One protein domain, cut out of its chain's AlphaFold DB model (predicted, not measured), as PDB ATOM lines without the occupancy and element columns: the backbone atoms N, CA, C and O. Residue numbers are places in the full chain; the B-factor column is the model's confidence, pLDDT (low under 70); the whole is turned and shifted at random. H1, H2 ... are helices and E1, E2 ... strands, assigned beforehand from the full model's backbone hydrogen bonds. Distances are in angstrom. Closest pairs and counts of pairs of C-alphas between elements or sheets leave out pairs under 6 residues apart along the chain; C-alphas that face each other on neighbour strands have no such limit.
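AT A GLANCE: This is residues 3 to 69 of the 69 residues of an uncharacterized protein of Bradyrhizobiaceae bacterium (UniProt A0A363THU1). A small twisted sheet of three strands has one long helix, H1, lying slantwise over one face, while its other face is bare. At the far end of H1 the short helix H2 turns off it almost square, near one end of the sheet, and the last strand, E3, returns along the sheet's edge. The printed part has 67 residues, with two named helices and three named strands in the order E1, E2, H1, H2, E3; the sheet's order is E2, E1, E3, all antiparallel, and the class is mixed, helices and strands. The whole is compact, with a radius of gyration of the C-alphas of 12.5 A, and only just elongated, spanning 37 by 25 by 15 A.

IN THESE COORDINATES: The inner strand E1, residues 3 to 9, is 19.1 A long and begins with C-alpha 3 at (33.112, -36.679, -33.284). The edge strand E2, residues 12 to 20, is 23.4 A long and bends by 55 degrees at residue 15. The other edge strand, E3, residues 63 to 68, is 16.1 A long and ends with C-alpha 68 at (32.377, -33.357, -36.393). H1, residues 24 to 45, is 32.0 A long and begins with C-alpha 24 at (25.008, -35.626, -23.410). H2, residues 51 to 59, is 12.0 A long.

HOW THE PARTS SIT: E1 and E2 form a hairpin, antiparallel at 164 degrees, with N 5 and O 17 at 2.9 A and N 7 and O 15 at 2.8 A, both within hydrogen-bond range. E1 and E3 are antiparallel at 155 degrees, with N 6 and O 65 at 2.9 A within that range. The sheet is twisted, its C-alphas lying up to 4.4 A off the best plane. H1 is on the sheet at a height of 9.3 A, over E2 and E1, and runs slantwise to the strands, at 38 degrees to E1 on the local plane. The closest C-alphas of E2 and H1 are those of Tyr 19 and Ala 30, 6.3 A apart. E2, H1, H2 and E3 make a split strand-helix-strand unit, two strands running the same way with E1 between them in the sheet, and its crossover is right-handed. H1 touches H2 with residues 38 to 43 alone, about perpendicular at 80 degrees; their closest C-alphas, those of Thr 42 and Val 55, are 6.1 A apart. H2 only grazes the sheet, with residues 58 to 59. In H1 and H2 every O i to N i+4 pair is within hydrogen-bond range.

THE WHOLE: The two C-alphas farthest apart, those of Gly 48 and Leu 69, are 37.8 A apart, while those of Ile 3 and Leu 69, the first and last printed, are 5.5 A apart. The printed part has no cut, and its four links between named elements are tight. The mean pLDDT of the printed part is 87.3, and residues 47 to 49 are under 70.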
ATOM      1  N   ILE A   3      32.248 -37.830 -33.522       93.12
ATOM      2  CA  ILE A   3      33.112 -36.679 -33.284       93.12
ATOM      3  C   ILE A   3      34.533 -37.166 -33.066       93.12
ATOM      4  O   ILE A   3      34.751 -38.215 -32.458       93.12
ATOM      5  N   ASP A   4      35.491 -36.388 -33.536       93.56
ATOM      6  CA  ASP A   4      36.879 -36.509 -33.139       93.56
ATOM      7  C   ASP A   4      37.154 -35.509 -32.016       93.56
ATOM      8  O   ASP A   4      36.969 -34.298 -32.177       93.56
ATOM      9  N   LEU A   5      37.524 -36.036 -30.852       93.19
ATOM     10  CA  LEU A   5      37.887 -35.259 -29.673       93.19
ATOM     11  C   LEU A   5      39.406 -35.190 -29.607       93.19
ATOM     12  O   LEU A   5      40.074 -36.218 -29.473       93.19
ATOM     13  N   GLN A   6      39.942 -33.975 -29.689       93.62
ATOM     14  CA  GLN A   6      41.379 -33.744 -29.730       93.62
ATOM     15  C   GLN A   6      41.814 -32.789 -28.624       93.62
ATOM     16  O   GLN A   6      41.232 -31.725 -28.442       93.62
ATOM     17  N   ILE A   7      42.881 -33.146 -27.922       91.56
ATOM     18  CA  ILE A   7      43.642 -32.253 -27.057       91.56
ATOM     19  C   ILE A   7      44.869 -31.827 -27.851       91.56
ATOM     20  O   ILE A   7      45.674 -32.666 -28.253       91.56
ATOM     21  N   THR A   8      45.014 -30.527 -28.071       92.31
ATOM     22  CA  THR A   8      46.147 -29.945 -28.801       92.31
ATOM     23  C   THR A   8      46.916 -28.986 -27.910       92.31
ATOM     24  O   THR A   8      46.329 -28.380 -27.018       92.31
ATOM     25  N   LYS A   9      48.219 -28.838 -28.126       90.50
ATOM     26  CA  LYS A   9      49.066 -27.863 -27.437       90.50
ATOM     27  C   LYS A   9      50.097 -27.339 -28.419       90.50
ATOM     28  O   LYS A   9      50.715 -28.126 -29.122       90.50
ATOM     29  N   ASP A  10      50.228 -26.018 -28.499       88.31
ATOM     30  CA  ASP A  10      51.155 -25.346 -29.420       88.31
ATOM     31  C   ASP A  10      50.992 -25.764 -30.901       88.31
ATOM     32  O   ASP A  10      51.924 -25.683 -31.694       88.31
ATOM     33  N   GLY A  11      49.781 -26.186 -31.291       83.56
ATOM     34  CA  GLY A  11      49.461 -26.665 -32.643       83.56
ATOM     35  C   GLY A  11      49.650 -28.172 -32.858       83.56
ATOM     36  O   GLY A  11      49.142 -28.694 -33.849       83.56
ATOM     37  N   ASP A  12      50.285 -28.879 -31.921       86.31
ATOM     38  CA  ASP A  12      50.479 -30.328 -31.973       86.31
ATOM     39  C   ASP A  12      49.355 -31.081 -31.253       86.31
ATOM     40  O   ASP A  12      48.865 -30.665 -30.199       86.31
ATOM     41  N   ALA A  13      48.946 -32.229 -31.798       86.44
ATOM     42  CA  ALA A  13      47.976 -33.107 -31.152       86.44
ATOM     43  C   ALA A  13      48.643 -33.908 -30.021       86.44
ATOM     44  O   ALA A  13      49.453 -34.797 -30.277       86.44
ATOM     45  N   LEU A  14      48.264 -33.624 -28.772       87.19
ATOM     46  CA  LEU A  14      48.685 -34.396 -27.599       87.19
ATOM     47  C   LEU A  14      47.941 -35.732 -27.521       87.19
ATOM     48  O   LEU A  14      48.526 -36.771 -27.223       87.19
ATOM     49  N   LEU A  15      46.635 -35.701 -27.791       90.75
ATOM     50  CA  LEU A  15      45.778 -36.879 -27.790       90.75
ATOM     51  C   LEU A  15      44.590 -36.634 -28.717       90.75
ATOM     52  O   LEU A  15      43.948 -35.595 -28.629       90.75
ATOM     53  N   ALA A  16      44.272 -37.597 -29.571       91.94
ATOM     54  CA  ALA A  16      43.101 -37.554 -30.435       91.94
ATOM     55  C   ALA A  16      42.404 -38.908 -30.392       91.94
ATOM     56  O   ALA A  16      43.069 -39.949 -30.433       91.94
ATOM     57  N   ASN A  17      41.079 -38.902 -30.278       94.56
ATOM     58  CA  ASN A  17      40.304 -40.122 -30.389       94.56
ATOM     59  C   ASN A  17      38.884 -39.847 -30.890       94.56
ATOM     60  O   ASN A  17      38.240 -38.867 -30.511       94.56
ATOM     61  N   THR A  18      38.378 -40.773 -31.701       95.12
ATOM     62  CA  THR A  18      37.039 -40.687 -32.275       95.12
ATOM     63  C   THR A  18      36.024 -41.414 -31.402       95.12
ATOM     64  O   THR A  18      36.249 -42.550 -30.978       95.12
ATOM     65  N   TYR A  19      34.878 -40.777 -31.176       93.94
ATOM     66  CA  TYR A  19      33.786 -41.295 -30.359       93.94
ATOM     67  C   TYR A  19      32.462 -41.201 -31.105       93.94
ATOM     68  O   TYR A  19      32.246 -40.283 -31.897       93.94
ATOM     69  N   ASP A  20      31.558 -42.140 -30.831       93.50
ATOM     70  CA  ASP A  20      30.157 -41.989 -31.210       93.50
ATOM     71  C   ASP A  20      29.389 -41.350 -30.050       93.50
ATOM     72  O   ASP A  20      29.346 -41.889 -28.946       93.50
ATOM     73  N   VAL A  21      28.826 -40.173 -30.304       92.12
ATOM     74  CA  VAL A  21      28.101 -39.349 -29.339       92.12
ATOM     75  C   VAL A  21      26.650 -39.242 -29.777       92.12
ATOM     76  O   VAL A  21      26.331 -38.646 -30.810       92.12
ATOM     77  N   THR A  22      25.758 -39.853 -29.013       93.44
ATOM     78  CA  THR A  22      24.313 -39.905 -29.275       93.44
ATOM     79  C   THR A  22      23.525 -38.901 -28.441       93.44
ATOM     80  O   THR A  22      22.420 -38.527 -28.822       93.44
ATOM     81  N   ASP A  23      24.102 -38.444 -27.335       92.81
ATOM     82  CA  ASP A  23      23.466 -37.650 -26.286       92.81
ATOM     83  C   ASP A  23      24.538 -36.984 -25.395       92.81
ATOM     84  O   ASP A  23      25.743 -37.072 -25.650       92.81
ATOM     85  N   ALA A  24      24.103 -36.282 -24.349       91.94
ATOM     86  CA  ALA A  24      25.008 -35.626 -23.410       91.94
ATOM     87  C   ALA A  24      25.842 -36.621 -22.577       91.94
ATOM     88  O   ALA A  24      26.994 -36.329 -22.258       91.94
ATOM     89  N   ASP A  25      25.300 -37.801 -22.264       95.38
ATOM     90  CA  ASP A  25      25.969 -38.796 -21.420       95.38
ATOM     91  C   ASP A  25      27.107 -39.495 -22.174       95.38
ATOM     92  O   ASP A  25      28.215 -39.647 -21.660       95.38
ATOM     93  N   SER A  26      26.880 -39.862 -23.433       93.44
ATOM     94  CA  SER A  26      27.911 -40.382 -24.338       93.44
ATOM     95  C   SER A  26      29.021 -39.360 -24.587       93.44
ATOM     96  O   SER A  26      30.192 -39.739 -24.625       93.44
ATOM     97  N   PHE A  27      28.694 -38.064 -24.660       91.38
ATOM     98  CA  PHE A  27      29.702 -37.004 -24.706       91.38
ATOM     99  C   PHE A  27      30.522 -36.924 -23.409       91.38
ATOM    100  O   PHE A  27      31.752 -36.876 -23.456       91.38
ATOM    101  N   ALA A  28      29.868 -36.959 -22.243       93.19
ATOM    102  CA  ALA A  28      30.554 -36.950 -20.952       93.19
ATOM    103  C   ALA A  28      31.483 -38.166 -20.789       93.19
ATOM    104  O   ALA A  28      32.629 -38.019 -20.355       93.19
ATOM    105  N   ASN A  29      31.030 -39.349 -21.214       94.88
ATOM    106  CA  ASN A  29      31.830 -40.574 -21.226       94.88
ATOM    107  C   ASN A  29      33.043 -40.465 -22.159       94.88
ATOM    108  O   ASN A  29      34.132 -40.907 -21.794       94.88
ATOM    109  N   ALA A  30      32.887 -39.839 -23.329       93.56
ATOM    110  CA  ALA A  30      33.993 -39.593 -24.247       93.56
ATOM    111  C   ALA A  30      35.068 -38.684 -23.620       93.56
ATOM    112  O   ALA A  30      36.254 -39.006 -23.672       93.56
ATOM    113  N   CYS A  31      34.665 -37.597 -22.955       91.62
ATOM    114  CA  CYS A  31      35.585 -36.716 -22.228       91.62
ATOM    115  C   CYS A  31      36.292 -37.437 -21.067       91.62
ATOM    116  O   CYS A  31      37.496 -37.261 -20.869       91.62
ATOM    117  N   ALA A  32      35.568 -38.270 -20.312       93.00
ATOM    118  CA  ALA A  32      36.137 -39.045 -19.210       93.00
ATOM    119  C   ALA A  32      37.163 -40.087 -19.695       93.00
ATOM    120  O   ALA A  32      38.221 -40.240 -19.082       93.00
ATOM    121  N   ASP A  33      36.881 -40.774 -20.804       93.81
ATOM    122  CA  ASP A  33      37.818 -41.708 -21.439       93.81
ATOM    123  C   ASP A  33      39.071 -40.987 -21.960       93.81
ATOM    124  O   ASP A  33      40.193 -41.441 -21.723       93.81
ATOM    125  N   LEU A  34      38.899 -39.828 -22.602       91.81
ATOM    126  CA  LEU A  34      40.005 -38.999 -23.087       91.81
ATOM    127  C   LEU A  34      40.931 -38.569 -21.936       91.81
ATOM    128  O   LEU A  34      42.152 -38.695 -22.034       91.81
ATOM    129  N   TRP A  35      40.356 -38.141 -20.807       89.38
ATOM    130  CA  TRP A  35      41.098 -37.816 -19.586       89.38
ATOM    131  C   TRP A  35      41.864 -39.019 -19.026       89.38
ATOM    132  O   TRP A  35      43.036 -38.903 -18.667       89.38
ATOM    133  N   TRP A  36      41.233 -40.194 -18.980       90.38
ATOM    134  CA  TRP A  36      41.888 -41.423 -18.535       90.38
ATOM    135  C   TRP A  36      43.076 -41.809 -19.415       90.38
ATOM    136  O   TRP A  36      44.135 -42.165 -18.893       90.38
ATOM    137  N   LYS A  37      42.930 -41.707 -20.737       90.81
ATOM    138  CA  LYS A  37      44.012 -41.968 -21.698       90.81
ATOM    139  C   LYS A  37      45.178 -41.011 -21.510       90.81
ATOM    140  O   LYS A  37      46.324 -41.461 -21.455       90.81
ATOM    141  N   LEU A  38      44.883 -39.727 -21.332       88.25
ATOM    142  CA  LEU A  38      45.896 -38.721 -21.045       88.25
ATOM    143  C   LEU A  38      46.640 -39.047 -19.744       88.25
ATOM    144  O   LEU A  38      47.867 -39.101 -19.733       88.25
ATOM    145  N   LYS A  39      45.910 -39.387 -18.674       87.38
ATOM    146  CA  LYS A  39      46.504 -39.826 -17.406       87.38
ATOM    147  C   LYS A  39      47.439 -41.016 -17.568       87.38
ATOM    148  O   LYS A  39      48.526 -41.025 -16.995       87.38
ATOM    149  N   GLN A  40      47.047 -42.015 -18.356       87.56
ATOM    150  CA  GLN A  40      47.891 -43.179 -18.621       87.56
ATOM    151  C   GLN A  40      49.151 -42.820 -19.419       87.56
ATOM    152  O   GLN A  40      50.223 -43.354 -19.127       87.56
ATOM    153  N   GLN A  41      49.058 -41.921 -20.402       85.75
ATOM    154  CA  GLN A  41      50.227 -41.431 -21.141       85.75
ATOM    155  C   GLN A  41      51.178 -40.639 -20.236       85.75
ATOM    156  O   GLN A  41      52.389 -40.874 -20.259       85.75
ATOM    157  N   THR A  42      50.648 -39.761 -19.385       82.44
ATOM    158  CA  THR A  42      51.455 -39.000 -18.425       82.44
ATOM    159  C   THR A  42      52.094 -39.911 -17.378       82.44
ATOM    160  O   THR A  42      53.276 -39.773 -17.091       82.44
ATOM    161  N   ALA A  43      51.384 -40.926 -16.876       81.56
ATOM    162  CA  ALA A  43      51.948 -41.896 -15.934       81.56
ATOM    163  C   ALA A  43      53.131 -42.690 -16.514       81.56
ATOM    164  O   ALA A  43      54.060 -43.039 -15.788       81.56
ATOM    165  N   ARG A  44      53.119 -42.964 -17.827       81.25
ATOM    166  CA  ARG A  44      54.241 -43.618 -18.524       81.25
ATOM    167  C   ARG A  44      55.459 -42.710 -18.675       81.25
ATOM    168  O   ARG A  44      56.573 -43.215 -18.753       81.25
ATOM    169  N   THR A  45      55.251 -41.399 -18.754       75.69
ATOM    170  CA  THR A  45      56.321 -40.412 -18.974       75.69
ATOM    171  C   THR A  45      56.866 -39.829 -17.669       75.69
ATOM    172  O   THR A  45      58.035 -39.461 -17.615       75.69
ATOM    173  N   LEU A  46      56.058 -39.802 -16.606       72.00
ATOM    174  CA  LEU A  46      56.398 -39.270 -15.282       72.00
ATOM    175  C   LEU A  46      56.067 -40.294 -14.177       72.00
ATOM    176  O   LEU A  46      55.090 -40.130 -13.440       72.00
ATOM    177  N   PRO A  47      56.862 -41.372 -14.044       68.62
ATOM    178  CA  PRO A  47      56.635 -42.380 -13.017       68.62
ATOM    179  C   PRO A  47      56.845 -41.798 -11.608       68.62
ATOM    180  O   PRO A  47      57.891 -41.230 -11.306       68.62
ATOM    181  N   GLY A  48      55.851 -41.969 -10.729       65.44
ATOM    182  CA  GLY A  48      55.928 -41.587  -9.310       65.44
ATOM    183  C   GLY A  48      55.545 -40.138  -8.981       65.44
ATOM    184  O   GLY A  48      55.589 -39.764  -7.810       65.44
ATOM    185  N   ALA A  49      55.153 -39.332  -9.971       62.62
ATOM    186  CA  ALA A  49      54.587 -38.005  -9.734       62.62
ATOM    187  C   ALA A  49      53.114 -38.094  -9.297       62.62
ATOM    188  O   ALA A  49      52.420 -39.058  -9.628       62.62
ATOM    189  N   ASP A  50      52.624 -37.064  -8.599       77.88
ATOM    190  CA  ASP A  50      51.183 -36.824  -8.476       77.88
ATOM    191  C   ASP A  50      50.610 -36.673  -9.891       77.88
ATOM    192  O   ASP A  50      50.834 -35.667 -10.570       77.88
ATOM    193  N   LEU A  51      49.954 -37.734 -10.362       75.75
ATOM    194  CA  LEU A  51      49.546 -37.871 -11.753       75.75
ATOM    195  C   LEU A  51      48.556 -36.786 -12.146       75.75
ATOM    196  O   LEU A  51      48.626 -36.294 -13.267       75.75
ATOM    197  N   ASP A  52      47.667 -36.383 -11.237       77.00
ATOM    198  CA  ASP A  52      46.698 -35.337 -11.542       77.00
ATOM    199  C   ASP A  52      47.416 -33.995 -11.733       77.00
ATOM    200  O   ASP A  52      47.147 -33.288 -12.704       77.00
ATOM    201  N   ARG A  53      48.413 -33.675 -10.900       79.56
ATOM    202  CA  ARG A  53      49.214 -32.455 -11.071       79.56
ATOM    203  C   ARG A  53      50.081 -32.487 -12.329       79.56
ATOM    204  O   ARG A  53      50.072 -31.524 -13.088       79.56
ATOM    205  N   GLY A  54      50.774 -33.595 -12.590       79.19
ATOM    206  CA  GLY A  54      51.606 -33.748 -13.786       79.19
ATOM    207  C   GLY A  54      50.797 -33.672 -15.085       79.19
ATOM    208  O   GLY A  54      51.257 -33.100 -16.069       79.19
ATOM    209  N   VAL A  55      49.567 -34.193 -15.081       81.81
ATOM    210  CA  VAL A  55      48.641 -34.061 -16.213       81.81
ATOM    211  C   VAL A  55      48.181 -32.619 -16.385       81.81
ATOM    212  O   VAL A  55      48.171 -32.129 -17.510       81.81
ATOM    213  N   LEU A  56      47.826 -31.923 -15.302       83.81
ATOM    214  CA  LEU A  56      47.418 -30.516 -15.374       83.81
ATOM    215  C   LEU A  56      48.553 -29.616 -15.880       83.81
ATOM    216  O   LEU A  56      48.310 -28.758 -16.726       83.81
ATOM    217  N   ASP A  57      49.789 -29.857 -15.443       83.19
ATOM    218  CA  ASP A  57      50.969 -29.157 -15.957       83.19
ATOM    219  C   ASP A  57      51.191 -29.468 -17.449       83.19
ATOM    220  O   ASP A  57      51.500 -28.579 -18.248       83.19
ATOM    221  N   HIS A  58      50.971 -30.721 -17.865       79.12
ATOM    222  CA  HIS A  58      51.056 -31.114 -19.271       79.12
ATOM    223  C   HIS A  58      49.990 -30.413 -20.131       79.12
ATOM    224  O   HIS A  58      50.288 -29.955 -21.238       79.12
ATOM    225  N   LEU A  59      48.784 -30.243 -19.582       85.75
ATOM    226  CA  LEU A  59      47.653 -29.547 -20.194       85.75
ATOM    227  C   LEU A  59      47.724 -28.022 -20.123       85.75
ATOM    228  O   LEU A  59      46.888 -27.361 -20.736       85.75
ATOM    229  N   ALA A  60      48.679 -27.433 -19.404       87.06
ATOM    230  CA  ALA A  60      48.804 -25.983 -19.356       87.06
ATOM    231  C   ALA A  60      48.996 -25.422 -20.778       87.06
ATOM    232  O   ALA A  60      49.961 -25.770 -21.461       87.06
ATOM    233  N   GLY A  61      48.056 -24.581 -21.227       87.62
ATOM    234  CA  GLY A  61      48.022 -24.023 -22.586       87.62
ATOM    235  C   GLY A  61      47.409 -24.936 -23.658       87.62
ATOM    236  O   GLY A  61      47.353 -24.541 -24.820       87.62
ATOM    237  N   ALA A  62      46.935 -26.128 -23.292       92.00
ATOM    238  CA  ALA A  62      46.268 -27.033 -24.217       92.00
ATOM    239  C   ALA A  62      44.826 -26.591 -24.521       92.00
ATOM    240  O   ALA A  62      44.162 -25.931 -23.719       92.00
ATOM    241  N   GLN A  63      44.328 -26.996 -25.685       91.69
ATOM    242  CA  GLN A  63      42.983 -26.724 -26.179       91.69
ATOM    243  C   GLN A  63      42.247 -28.033 -26.451       91.69
ATOM    244  O   GLN A  63      42.830 -28.976 -26.992       91.69
ATOM    245  N   LEU A  64      40.956 -28.070 -26.111       90.56
ATOM    246  CA  LEU A  64      40.056 -29.156 -26.483       90.56
ATOM    247  C   LEU A  64      39.316 -28.779 -27.768       90.56
ATOM    248  O   LEU A  64      38.530 -27.832 -27.779       90.56
ATOM    249  N   ASN A  65      39.536 -29.552 -28.824       91.88
ATOM    250  CA  ASN A  65      38.876 -29.399 -30.109       91.88
ATOM    251  C   ASN A  65      37.857 -30.519 -30.317       91.88
ATOM    252  O   ASN A  65      38.111 -31.685 -30.012       91.88
ATOM    253  N   LEU A  66      36.702 -30.140 -30.861       91.56
ATOM    254  CA  LEU A  66      35.637 -31.053 -31.251       91.56
ATOM    255  C   LEU A  66      35.445 -30.935 -32.757       91.56
ATOM    256  O   LEU A  66      34.987 -29.901 -33.246       91.56
ATOM    257  N   ILE A  67      35.774 -31.994 -33.485       91.62
ATOM    258  CA  ILE A  67      35.642 -32.030 -34.939       91.62
ATOM    259  C   ILE A  67      34.521 -33.000 -35.279       91.62
ATOM    260  O   ILE A  67      34.576 -34.181 -34.948       91.62
ATOM    261  N   ARG A  68      33.468 -32.503 -35.922       87.75
ATOM    262  CA  ARG A  68      32.377 -33.357 -36.393       87.75
ATOM    263  C   ARG A  68      32.833 -34.117 -37.638       87.75
ATOM    264  O   ARG A  68      33.379 -33.495 -38.547       87.75
ATOM    265  N   LEU A  69      32.592 -35.428 -37.657       83.69
ATOM    266  CA  LEU A  69      32.902 -36.318 -38.779       83.69
ATOM    267  C   LEU A  69      31.655 -36.634 -39.612       83.69
ATOM    268  O   LEU A  69      30.538 -36.657 -39.033       83.69
TER     269      LEU A  69